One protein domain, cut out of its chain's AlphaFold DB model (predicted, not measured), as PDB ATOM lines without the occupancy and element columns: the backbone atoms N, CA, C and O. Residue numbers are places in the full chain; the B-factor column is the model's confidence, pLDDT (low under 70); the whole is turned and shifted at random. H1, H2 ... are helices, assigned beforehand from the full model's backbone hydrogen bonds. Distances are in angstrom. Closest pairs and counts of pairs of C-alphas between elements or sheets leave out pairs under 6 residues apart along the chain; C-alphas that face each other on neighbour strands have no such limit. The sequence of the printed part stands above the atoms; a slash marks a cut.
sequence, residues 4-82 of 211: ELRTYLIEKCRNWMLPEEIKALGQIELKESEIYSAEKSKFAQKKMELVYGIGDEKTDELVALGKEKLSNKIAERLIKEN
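AT A GLANCE: This is residues 4 to 82 of the 211 residues of an uncharacterized protein of Psychroserpens burtonensis (UniProt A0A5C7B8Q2). What shape do these helices make? H2 runs through the middle of an elongated arrangement, with H5 and H6 packing on it and H1 packing across H6 toward one end. Toward the other end, H3 and H4 lie round an open gap, and H4 comes back to H2 at Tyr 52. What is it built of? The printed part has 79 residues with six named helices, H1 to H6 in chain order, and no named strand; its class is all helix. It is only just compact, close to loose, with a radius of gyration of the C-alphas of 13.4 A and spans of 42 by 22 by 21 A.

IN THESE COORDINATES: Where is the longest helix? H6, residues 67 to 81, measures 21.2 A from first to last C-alpha and ends at C-alpha 81, (7.076, 32.493, -38.211). Where are the others? H2, residues 19 to 32, measures 20.2 A, and H4, residues 42 to 52, 15.4 A. H1, residues 4 to 12, begins at C-alpha 4, (-12.003, 33.606, -33.865); H5 is residues 57 to 64 and H3 residues 34 to 37.

HOW THE PARTS SIT: What touches H6? H2, the hub, touches it at a shallow tilt of 23 degrees, opposite ways; the closest C-alphas, of Ile 28 and Lys 67, are 6.6 A apart. H1 touches H6 about perpendicular, at 79 degrees, the closest C-alphas, of Leu 9 and Ala 75, being 6.0 A apart. What else touches H2? H5 does at a steep tilt of 44 degrees, the same way, with C-alphas 20 and 59 closest at 5.2 A. H4 touches residues 23 to 27 of H2 alone, at a steep tilt of 58 degrees, opposite ways, with C-alphas 23 and 52 closest at 4.6 A. And H3 and the backbones? H3 touches no helix and is too short for an O i to N i+4 pair; in the other helices every such pair is within hydrogen-bond range.

THE WHOLE: How far does it reach? The C-alphas farthest apart, of Glu 39 and Lys 80, are 42.3 A apart. Is anything broken or uncertain? The printed part has no cut and no long link; residues 33 to 39 have pLDDT under 70.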
ATOM      1  N   GLU A   4     -11.845  34.820 -33.050       93.81
ATOM      2  CA  GLU A   4     -12.003  33.606 -33.865       93.81
ATOM      3  C   GLU A   4     -10.645  33.159 -34.415       93.81
ATOM      4  O   GLU A   4     -10.270  31.992 -34.282       93.81
ATOM      5  N   LEU A   5      -9.864  34.101 -34.956       93.75
ATOM      6  CA  LEU A   5      -8.517  33.825 -35.459       93.75
ATOM      7  C   LEU A   5      -7.575  33.315 -34.359       93.75
ATOM      8  O   LEU A   5      -6.838  32.353 -34.577       93.75
ATOM      9  N   ARG A   6      -7.618  33.926 -33.170       95.62
ATOM     10  CA  ARG A   6      -6.834  33.479 -32.014       95.62
ATOM     11  C   ARG A   6      -7.174  32.045 -31.633       95.62
ATOM     12  O   ARG A   6      -6.275  31.217 -31.537       95.62
ATOM     13  N   THR A   7      -8.457  31.737 -31.457       94.75
ATOM     14  CA  THR A   7      -8.915  30.383 -31.117       94.75
ATOM     15  C   THR A   7      -8.516  29.372 -32.191       94.75
ATOM     16  O   THR A   7      -8.013  28.299 -31.864       94.75
ATOM     17  N   TYR A   8      -8.654  29.726 -33.470       95.06
ATOM     18  CA  TYR A   8      -8.202  28.891 -34.583       95.06
ATOM     19  C   TYR A   8      -6.709  28.548 -34.479       95.06
ATOM     20  O   TYR A   8      -6.349  27.375 -34.584       95.06
ATOM     21  N   LEU A   9      -5.844  29.537 -34.233       95.62
ATOM     22  CA  LEU A   9      -4.401  29.316 -34.107       95.62
ATOM     23  C   LEU A   9      -4.072  28.469 -32.876       95.62
ATOM     24  O   LEU A   9      -3.284  27.531 -32.976       95.62
ATOM     25  N   ILE A  10      -4.708  28.742 -31.737       95.81
ATOM     26  CA  ILE A  10      -4.421  28.000 -30.510       95.81
ATOM     27  C   ILE A  10      -4.833  26.526 -30.632       95.81
ATOM     28  O   ILE A  10      -4.066  25.621 -30.309       95.81
ATOM     29  N   GLU A  11      -6.023  26.257 -31.160       94.19
ATOM     30  CA  GLU A  11      -6.543  24.894 -31.221       94.19
ATOM     31  C   GLU A  11      -5.999  24.084 -32.397       94.19
ATOM     32  O   GLU A  11      -5.748  22.885 -32.270       94.19
ATOM     33  N   LYS A  12      -5.889  24.700 -33.580       94.50
ATOM     34  CA  LYS A  12      -5.577  23.978 -34.825       94.50
ATOM     35  C   LYS A  12      -4.092  23.990 -35.150       94.50
ATOM     36  O   LYS A  12      -3.664  23.168 -35.960       94.50
ATOM     37  N   CYS A  13      -3.320  24.867 -34.506       93.69
ATOM     38  CA  CYS A  13      -1.887  24.997 -34.733       93.69
ATOM     39  C   CYS A  13      -1.025  24.595 -33.529       93.69
ATOM     40  O   CYS A  13       0.147  24.961 -33.466       93.69
ATOM     41  N   ARG A  14      -1.564  23.787 -32.609       93.19
ATOM     42  CA  ARG A  14      -0.855  23.338 -31.398       93.19
ATOM     43  C   ARG A  14       0.499  22.673 -31.677       93.19
ATOM     44  O   ARG A  14       1.429  22.851 -30.909       93.19
ATOM     45  N   ASN A  15       0.640  21.973 -32.804       92.44
ATOM     46  CA  ASN A  15       1.893  21.309 -33.191       92.44
ATOM     47  C   ASN A  15       3.027  22.277 -33.586       92.44
ATOM     48  O   ASN A  15       4.163  21.840 -33.716       92.44
ATOM     49  N   TRP A  16       2.726  23.560 -33.806       93.44
ATOM     50  CA  TRP A  16       3.713  24.613 -34.083       93.44
ATOM     51  C   TRP A  16       4.012  25.478 -32.842       93.44
ATOM     52  O   TRP A  16       4.756  26.460 -32.918       93.44
ATOM     53  N   MET A  17       3.405  25.155 -31.697       95.75
ATOM     54  CA  MET A  17       3.697  25.817 -30.429       95.75
ATOM     55  C   MET A  17       4.979  25.281 -29.805       95.75
ATOM     56  O   MET A  17       5.359  24.130 -30.025       95.75
ATOM     57  N   LEU A  18       5.611  26.114 -28.988       95.88
ATOM     58  CA  LEU A  18       6.735  25.694 -28.168       95.88
ATOM     59  C   LEU A  18       6.237  24.798 -27.018       95.88
ATOM     60  O   LEU A  18       5.116  24.992 -26.528       95.88
ATOM     61  N   PRO A  19       7.035  23.821 -26.555       95.00
ATOM     62  CA  PRO A  19       6.638  22.934 -25.462       95.00
ATOM     63  C   PRO A  19       6.181  23.674 -24.193       95.00
ATOM     64  O   PRO A  19       5.184  23.289 -23.583       95.00
ATOM     65  N   GLU A  20       6.872  24.747 -23.815       95.25
ATOM     66  CA  GLU A  20       6.558  25.610 -22.673       95.25
ATOM     67  C   GLU A  20       5.227  26.359 -22.840       95.25
ATOM     68  O   GLU A  20       4.466  26.482 -21.885       95.25
ATOM     69  N   GLU A  21       4.876  26.780 -24.058       96.31
ATOM     70  CA  GLU A  21       3.594  27.434 -24.348       96.31
ATOM     71  C   GLU A  21       2.428  26.451 -24.185       96.31
ATOM     72  O   GLU A  21       1.398  26.782 -23.593       96.31
ATOM     73  N   ILE A  22       2.603  25.216 -24.675       95.31
ATOM     74  CA  ILE A  22       1.613  24.139 -24.547       95.31
ATOM     75  C   ILE A  22       1.377  23.806 -23.070       95.31
ATOM     76  O   ILE A  22       0.226  23.649 -22.649       95.31
ATOM     77  N   LYS A  23       2.461  23.700 -22.295       95.06
ATOM     78  CA  LYS A  23       2.431  23.444 -20.852       95.06
ATOM     79  C   LYS A  23       1.746  24.578 -20.093       95.06
ATOM     80  O   LYS A  23       0.830  24.308 -19.320       95.06
ATOM     81  N   ALA A  24       2.120  25.826 -20.370       95.69
ATOM     82  CA  ALA A  24       1.558  27.008 -19.725       95.69
ATOM     83  C   ALA A  24       0.049  27.150 -19.980       95.69
ATOM     84  O   ALA A  24      -0.717  27.357 -19.038       95.69
ATOM     85  N   LEU A  25      -0.411  26.966 -21.226       94.81
ATOM     86  CA  LEU A  25      -1.846  26.941 -21.538       94.81
ATOM     87  C   LEU A  25      -2.571  25.837 -20.757       94.81
ATOM     88  O   LEU A  25      -3.613  26.093 -20.157       94.81
ATOM     89  N   GLY A  26      -1.984  24.637 -20.706       91.94
ATOM     90  CA  GLY A  26      -2.529  23.519 -19.941       91.94
ATOM     91  C   GLY A  26      -2.598  23.791 -18.435       91.94
ATOM     92  O   GLY A  26      -3.581  23.414 -17.805       91.94
ATOM     93  N   GLN A  27      -1.599  24.463 -17.849       90.75
ATOM     94  CA  GLN A  27      -1.630  24.867 -16.439       90.75
ATOM     95  C   GLN A  27      -2.773  25.832 -16.147       90.75
ATOM     96  O   GLN A  27      -3.446  25.693 -15.127       90.75
ATOM     97  N   ILE A  28      -2.971  26.828 -17.011       91.00
ATOM     98  CA  ILE A  28      -4.028  27.823 -16.830       91.00
ATOM     99  C   ILE A  28      -5.397  27.139 -16.892       91.00
ATOM    100  O   ILE A  28      -6.205  27.329 -15.990       91.00
ATOM    101  N   GLU A  29      -5.632  26.280 -17.888       88.38
ATOM    102  CA  GLU A  29      -6.875  25.501 -17.997       88.38
ATOM    103  C   GLU A  29      -7.085  24.566 -16.803       88.38
ATOM    104  O   GLU A  29      -8.198  24.437 -16.297       88.38
ATOM    105  N   LEU A  30      -6.013  23.943 -16.312       84.62
ATOM    106  CA  LEU A  30      -6.062  23.098 -15.127       84.62
ATOM    107  C   LEU A  30      -6.439  23.897 -13.872       84.62
ATOM    108  O   LEU A  30      -7.226  23.391 -13.081       84.62
ATOM    109  N   LYS A  31      -5.903  25.112 -13.687       81.38
ATOM    110  CA  LYS A  31      -6.258  26.012 -12.572       81.38
ATOM    111  C   LYS A  31      -7.697  26.525 -12.683       81.38
ATOM    112  O   LYS A  31      -8.341  26.727 -11.663       81.38
ATOM    113  N   GLU A  32      -8.188  26.726 -13.906       80.94
ATOM    114  CA  GLU A  32      -9.587  27.076 -14.183       80.94
ATOM    115  C   GLU A  32     -10.539  25.891 -13.941       80.94
ATOM    116  O   GLU A  32     -11.705  26.094 -13.613       80.94
ATOM    117  N   SER A  33     -10.059  24.650 -14.080       69.06
ATOM    118  CA  SER A  33     -10.820  23.449 -13.737       69.06
ATOM    119  C   SER A  33     -10.716  23.142 -12.238       69.06
ATOM    120  O   SER A  33      -9.624  23.013 -11.688       69.06
ATOM    121  N   GLU A  34     -11.836  22.922 -11.553       61.56
ATOM    122  CA  GLU A  34     -11.871  22.599 -10.109       61.56
ATOM    123  C   GLU A  34     -11.086  21.313  -9.727       61.56
ATOM    124  O   GLU A  34     -10.839  21.032  -8.552       61.56
ATOM    125  N   ILE A  35     -10.605  20.562 -10.728       60.62
ATOM    126  CA  ILE A  35      -9.798  19.331 -10.662       60.62
ATOM    127  C   ILE A  35      -8.443  19.539  -9.959       60.62
ATOM    128  O   ILE A  35      -7.817  18.572  -9.502       60.62
ATOM    129  N   TYR A  36      -7.945  20.774  -9.859       57.56
ATOM    130  CA  TYR A  36      -6.691  21.053  -9.152       57.56
ATOM    131  C   TYR A  36      -6.783  20.767  -7.640       57.56
ATOM    132  O   TYR A  36      -5.781  20.387  -7.044       57.56
ATOM    133  N   SER A  37      -7.978  20.870  -7.047       57.53
ATOM    134  CA  SER A  37      -8.188  20.884  -5.589       57.53
ATOM    135  C   SER A  37      -8.323  19.514  -4.902       57.53
ATOM    136  O   SER A  37      -8.334  19.453  -3.676       57.53
ATOM    137  N   ALA A  38      -8.405  18.412  -5.653       62.00
ATOM    138  CA  ALA A  38      -8.523  17.074  -5.066       62.00
ATOM    139  C   ALA A  38      -7.182  16.574  -4.495       62.00
ATOM    140  O   ALA A  38      -6.145  16.716  -5.150       62.00
ATOM    141  N   GLU A  39      -7.200  15.930  -3.318       64.19
ATOM    142  CA  GLU A  39      -6.038  15.217  -2.771       64.19
ATOM    143  C   GLU A  39      -5.549  14.159  -3.770       64.19
ATOM    144  O   GLU A  39      -6.288  13.265  -4.189       64.19
ATOM    145  N   LYS A  40      -4.284  14.274  -4.183       70.25
ATOM    146  CA  LYS A  40      -3.661  13.399  -5.181       70.25
ATOM    147  C   LYS A  40      -2.519  12.624  -4.557       70.25
ATOM    148  O   LYS A  40      -1.778  13.129  -3.719       70.25
ATOM    149  N   SER A  41      -2.335  11.388  -5.015       81.81
ATOM    150  CA  SER A  41      -1.156  10.607  -4.649       81.81
ATOM    151  C   SER A  41       0.125  11.311  -5.113       81.81
ATOM    152  O   SER A  41       0.133  12.009  -6.131       81.81
ATOM    153  N   LYS A  42       1.247  11.062  -4.424       82.44
ATOM    154  CA  LYS A  42       2.567  11.606  -4.806       82.44
ATOM    155  C   LYS A  42       2.933  11.304  -6.265       82.44
ATOM    156  O   LYS A  42       3.530  12.134  -6.943       82.44
ATOM    157  N   PHE A  43       2.551  10.126  -6.764       81.31
ATOM    158  CA  PHE A  43       2.777   9.737  -8.158       81.31
ATOM    159  C   PHE A  43       1.954  10.584  -9.136       81.31
ATOM    160  O   PHE A  43       2.482  11.061 -10.141       81.31
ATOM    161  N   ALA A  44       0.671  10.807  -8.833       80.50
ATOM    162  CA  ALA A  44      -0.185  11.668  -9.641       80.50
ATOM    163  C   ALA A  44       0.327  13.118  -9.645       80.50
ATOM    164  O   ALA A  44       0.358  13.742 -10.702       80.50
ATOM    165  N   GLN A  45       0.808  13.614  -8.503       80.38
ATOM    166  CA  GLN A  45       1.390  14.951  -8.378       80.38
ATOM    167  C   GLN A  45       2.653  15.112  -9.237       80.38
ATOM    168  O   GLN A  45       2.695  15.987 -10.100       80.38
ATOM    169  N   LYS A  46       3.618  14.189  -9.119       83.25
ATOM    170  CA  LYS A  46       4.845  14.173  -9.938       83.25
ATOM    171  C   LYS A  46       4.545  14.126 -11.442       83.25
ATOM    172  O   LYS A  46       5.189  14.793 -12.248       83.25
ATOM    173  N   LYS A  47       3.546  13.331 -11.844       84.62
ATOM    174  CA  LYS A  47       3.114  13.238 -13.245       84.62
ATOM    175  C   LYS A  47       2.516  14.557 -13.739       84.62
ATOM    176  O   LYS A  47       2.775  14.944 -14.875       84.62
ATOM    177  N   MET A  48       1.739  15.247 -12.905       81.81
ATOM    178  CA  MET A  48       1.183  16.557 -13.243       81.81
ATOM    179  C   MET A  48       2.270  17.619 -13.396       81.81
ATOM    180  O   MET A  48       2.239  18.358 -14.377       81.81
ATOM    181  N   GLU A  49       3.254  17.655 -12.498       85.12
ATOM    182  CA  GLU A  49       4.405  18.562 -12.611       85.12
ATOM    183  C   GLU A  49       5.117  18.397 -13.956       85.12
ATOM    184  O   GLU A  49       5.369  19.380 -14.646       85.12
ATOM    185  N   LEU A  50       5.349  17.156 -14.391       85.25
ATOM    186  CA  LEU A  50       5.993  16.866 -15.674       85.25
ATOM    187  C   LEU A  50       5.139  17.270 -16.886       85.25
ATOM    188  O   LEU A  50       5.650  17.878 -17.830       85.25
ATOM    189  N   VAL A  51       3.849  16.924 -16.875       86.81
ATOM    190  CA  VAL A  51       2.930  17.178 -18.001       86.81
ATOM    191  C   VAL A  51       2.673  18.668 -18.186       86.81
ATOM    192  O   VAL A  51       2.601  19.135 -19.321       86.81
ATOM    193  N   TYR A  52       2.550  19.407 -17.086       88.00
ATOM    194  CA  TYR A  52       2.191  20.819 -17.099       88.00
ATOM    195  C   TYR A  52       3.380  21.754 -16.844       88.00
ATOM    196  O   TYR A  52       3.211  22.959 -16.930       88.00
ATOM    197  N   GLY A  53       4.580  21.244 -16.561       87.31
ATOM    198  CA  GLY A  53       5.756  22.070 -16.260       87.31
ATOM    199  C   GLY A  53       5.608  22.893 -14.979       87.31
ATOM    200  O   GLY A  53       6.004  24.048 -14.962       87.31
ATOM    201  N   ILE A  54       4.965  22.346 -13.944       84.12
ATOM    202  CA  ILE A  54       4.767  23.070 -12.676       84.12
ATOM    203  C   ILE A  54       6.124  23.203 -11.979       84.12
ATOM    204  O   ILE A  54       6.779  22.188 -11.740       84.12
ATOM    205  N   GLY A  55       6.524  24.435 -11.655       82.50
ATOM    206  CA  GLY A  55       7.832  24.738 -11.065       82.50
ATOM    207  C   GLY A  55       8.965  24.886 -12.086       82.50
ATOM    208  O   GLY A  55      10.129  24.920 -11.694       82.50
ATOM    209  N   ASP A  56       8.648  24.940 -13.384       89.00
ATOM    210  CA  ASP A  56       9.589  25.330 -14.436       89.00
ATOM    211  C   ASP A  56       9.509  26.846 -14.657       89.00
ATOM    212  O   ASP A  56       8.468  27.358 -15.062       89.00
ATOM    213  N   GLU A  57      10.621  27.553 -14.438       92.19
ATOM    214  CA  GLU A  57      10.690  29.024 -14.466       92.19
ATOM    215  C   GLU A  57      10.119  29.620 -15.764       92.19
ATOM    216  O   GLU A  57       9.282  30.520 -15.726       92.19
ATOM    217  N   LYS A  58      10.483  29.055 -16.923       92.50
ATOM    218  CA  LYS A  58      10.003  29.529 -18.234       92.50
ATOM    219  C   LYS A  58       8.500  29.343 -18.404       92.50
ATOM    220  O   LYS A  58       7.821  30.198 -18.971       92.50
ATOM    221  N   THR A  59       7.975  28.208 -17.951       92.25
ATOM    222  CA  THR A  59       6.540  27.922 -18.004       92.25
ATOM    223  C   THR A  59       5.777  28.832 -17.041       92.25
ATOM    224  O   THR A  59       4.748  29.394 -17.420       92.25
ATOM    225  N   ASP A  60       6.296  29.043 -15.832       91.50
ATOM    226  CA  ASP A  60       5.667  29.864 -14.797       91.50
ATOM    227  C   ASP A  60       5.603  31.351 -15.198       91.50
ATOM    228  O   ASP A  60       4.564  31.994 -15.016       91.50
ATOM    229  N   GLU A  61       6.645  31.880 -15.850       94.56
ATOM    230  CA  GLU A  61       6.629  33.218 -16.461       94.56
ATOM    231  C   GLU A  61       5.503  33.375 -17.494       94.56
ATOM    232  O   GLU A  61       4.803  34.392 -17.522       94.56
ATOM    233  N   LEU A  62       5.292  32.365 -18.346       95.75
ATOM    234  CA  LEU A  62       4.217  32.374 -19.341       95.75
ATOM    235  C   LEU A  62       2.836  32.282 -18.686       95.75
ATOM    236  O   LEU A  62       1.899  32.947 -19.135       95.75
ATOM    237  N   VAL A  63       2.704  31.493 -17.619       94.00
ATOM    238  CA  VAL A  63       1.462  31.361 -16.845       94.00
ATOM    239  C   VAL A  63       1.090  32.682 -16.172       94.00
ATOM    240  O   VAL A  63      -0.084  33.059 -16.187       94.00
ATOM    241  N   ALA A  64       2.073  33.426 -15.657       94.06
ATOM    242  CA  ALA A  64       1.868  34.728 -15.020       94.06
ATOM    243  C   ALA A  64       1.275  35.793 -15.966       94.06
ATOM    244  O   ALA A  64       0.621  36.730 -15.507       94.06
ATOM    245  N   LEU A  65       1.433  35.645 -17.288       94.25
ATOM    246  CA  LEU A  65       0.809  36.537 -18.276       94.25
ATOM    247  C   LEU A  65      -0.725  36.415 -18.302       94.25
ATOM    248  O   LEU A  65      -1.409  37.353 -18.723       94.25
ATOM    249  N   GLY A  66      -1.265  35.271 -17.881       93.81
ATOM    250  CA  GLY A  66      -2.681  34.935 -17.993       93.81
ATOM    251  C   GLY A  66      -3.104  34.501 -19.403       93.81
ATOM    252  O   GLY A  66      -2.432  34.765 -20.406       93.81
ATOM    253  N   LYS A  67      -4.264  33.832 -19.480       93.12
ATOM    254  CA  LYS A  67      -4.739  33.101 -20.672       93.12
ATOM    255  C   LYS A  67      -4.759  33.945 -21.939       93.12
ATOM    256  O   LYS A  67      -4.274  33.518 -22.986       93.12
ATOM    257  N   GLU A  68      -5.343  35.137 -21.857       93.38
ATOM    258  CA  GLU A  68      -5.569  35.969 -23.036       93.38
ATOM    259  C   GLU A  68      -4.268  36.557 -23.589       93.38
ATOM    260  O   GLU A  68      -4.020  36.456 -24.794       93.38
ATOM    261  N   LYS A  69      -3.416  37.127 -22.726       95.75
ATOM    262  CA  LYS A  69      -2.131  37.704 -23.147       95.75
ATOM    263  C   LYS A  69      -1.200  36.629 -23.700       95.75
ATOM    264  O   LYS A  69      -0.607  36.844 -24.756       95.75
ATOM    265  N   LEU A  70      -1.132  35.466 -23.046       96.50
ATOM    266  CA  LEU A  70      -0.371  34.321 -23.542       96.50
ATOM    267  C   LEU A  70      -0.880  33.878 -24.922       96.50
ATOM    268  O   LEU A  70      -0.097  33.767 -25.861       96.50
ATOM    269  N   SER A  71      -2.195  33.714 -25.079       96.50
ATOM    270  CA  SER A  71      -2.796  33.305 -26.356       96.50
ATOM    271  C   SER A  71      -2.525  34.305 -27.487       96.50
ATOM    272  O   SER A  71      -2.283  33.892 -28.619       96.50
ATOM    273  N   ASN A  72      -2.548  35.614 -27.203       96.44
ATOM    274  CA  ASN A  72      -2.189  36.640 -28.187       96.44
ATOM    275  C   ASN A  72      -0.712  36.538 -28.590       96.44
ATOM    276  O   ASN A  72      -0.419  36.490 -29.783       96.44
ATOM    277  N   LYS A  73       0.193  36.425 -27.609       96.94
ATOM    278  CA  LYS A  73       1.641  36.307 -27.838       96.94
ATOM    279  C   LYS A  73       1.983  35.097 -28.714       96.94
ATOM    280  O   LYS A  73       2.725  35.233 -29.685       96.94
ATOM    281  N   ILE A  74       1.404  33.933 -28.408       97.50
ATOM    282  CA  ILE A  74       1.601  32.700 -29.189       97.50
ATOM    283  C   ILE A  74       1.104  32.895 -30.622       97.50
ATOM    284  O   ILE A  74       1.805  32.588 -31.581       97.50
ATOM    285  N   ALA A  75      -0.109  33.416 -30.789       96.44
ATOM    286  CA  ALA A  75      -0.709  33.580 -32.105       96.44
ATOM    287  C   ALA A  75       0.054  34.576 -32.996       96.44
ATOM    288  O   ALA A  75       0.243  34.309 -34.183       96.44
ATOM    289  N   GLU A  76       0.533  35.688 -32.437       95.75
ATOM    290  CA  GLU A  76       1.377  36.653 -33.150       95.75
ATOM    291  C   GLU A  76       2.692  36.017 -33.609       95.75
ATOM    292  O   GLU A  76       3.072  36.161 -34.775       95.75
ATOM    293  N   ARG A  77       3.346  35.246 -32.729       97.00
ATOM    294  CA  ARG A  77       4.545  34.470 -33.072       97.00
ATOM    295  C   ARG A  77       4.261  33.491 -34.211       97.00
ATOM    296  O   ARG A  77       4.982  33.487 -35.206       97.00
ATOM    297  N   LEU A  78       3.184  32.711 -34.107       95.38
ATOM    298  CA  LEU A  78       2.803  31.723 -35.117       95.38
ATOM    299  C   LEU A  78       2.583  32.356 -36.496       95.38
ATOM    300  O   LEU A  78       3.075  31.813 -37.483       95.38
ATOM    301  N   ILE A  79       1.885  33.495 -36.569       93.12
ATOM    302  CA  ILE A  79       1.671  34.230 -37.827       93.12
ATOM    303  C   ILE A  79       3.001  34.732 -38.399       93.12
ATOM    304  O   ILE A  79       3.224  34.626 -39.605       93.12
ATOM    305  N   LYS A  80       3.878  35.274 -37.547       92.31
ATOM    306  CA  LYS A  80       5.175  35.822 -37.958       92.31
ATOM    307  C   LYS A  80       6.110  34.743 -38.511       92.31
ATOM    308  O   LYS A  80       6.792  34.980 -39.502       92.31
ATOM    309  N   GLU A  81       6.148  33.579 -37.872       91.25
ATOM    310  CA  GLU A  81       7.076  32.493 -38.211       91.25
ATOM    311  C   GLU A  81       6.553  31.573 -39.322       91.25
ATOM    312  O   GLU A  81       7.345  30.916 -39.993       91.25
ATOM    313  N   ASN A  82       5.235  31.523 -39.545       86.44
ATOM    314  CA  ASN A  82       4.613  30.583 -40.478       86.44
ATOM    315  C   ASN A  82       3.724  31.323 -41.483       86.44
ATOM    316  O   ASN A  82       2.513  31.485 -41.288       86.44
TER     317      ASN A  82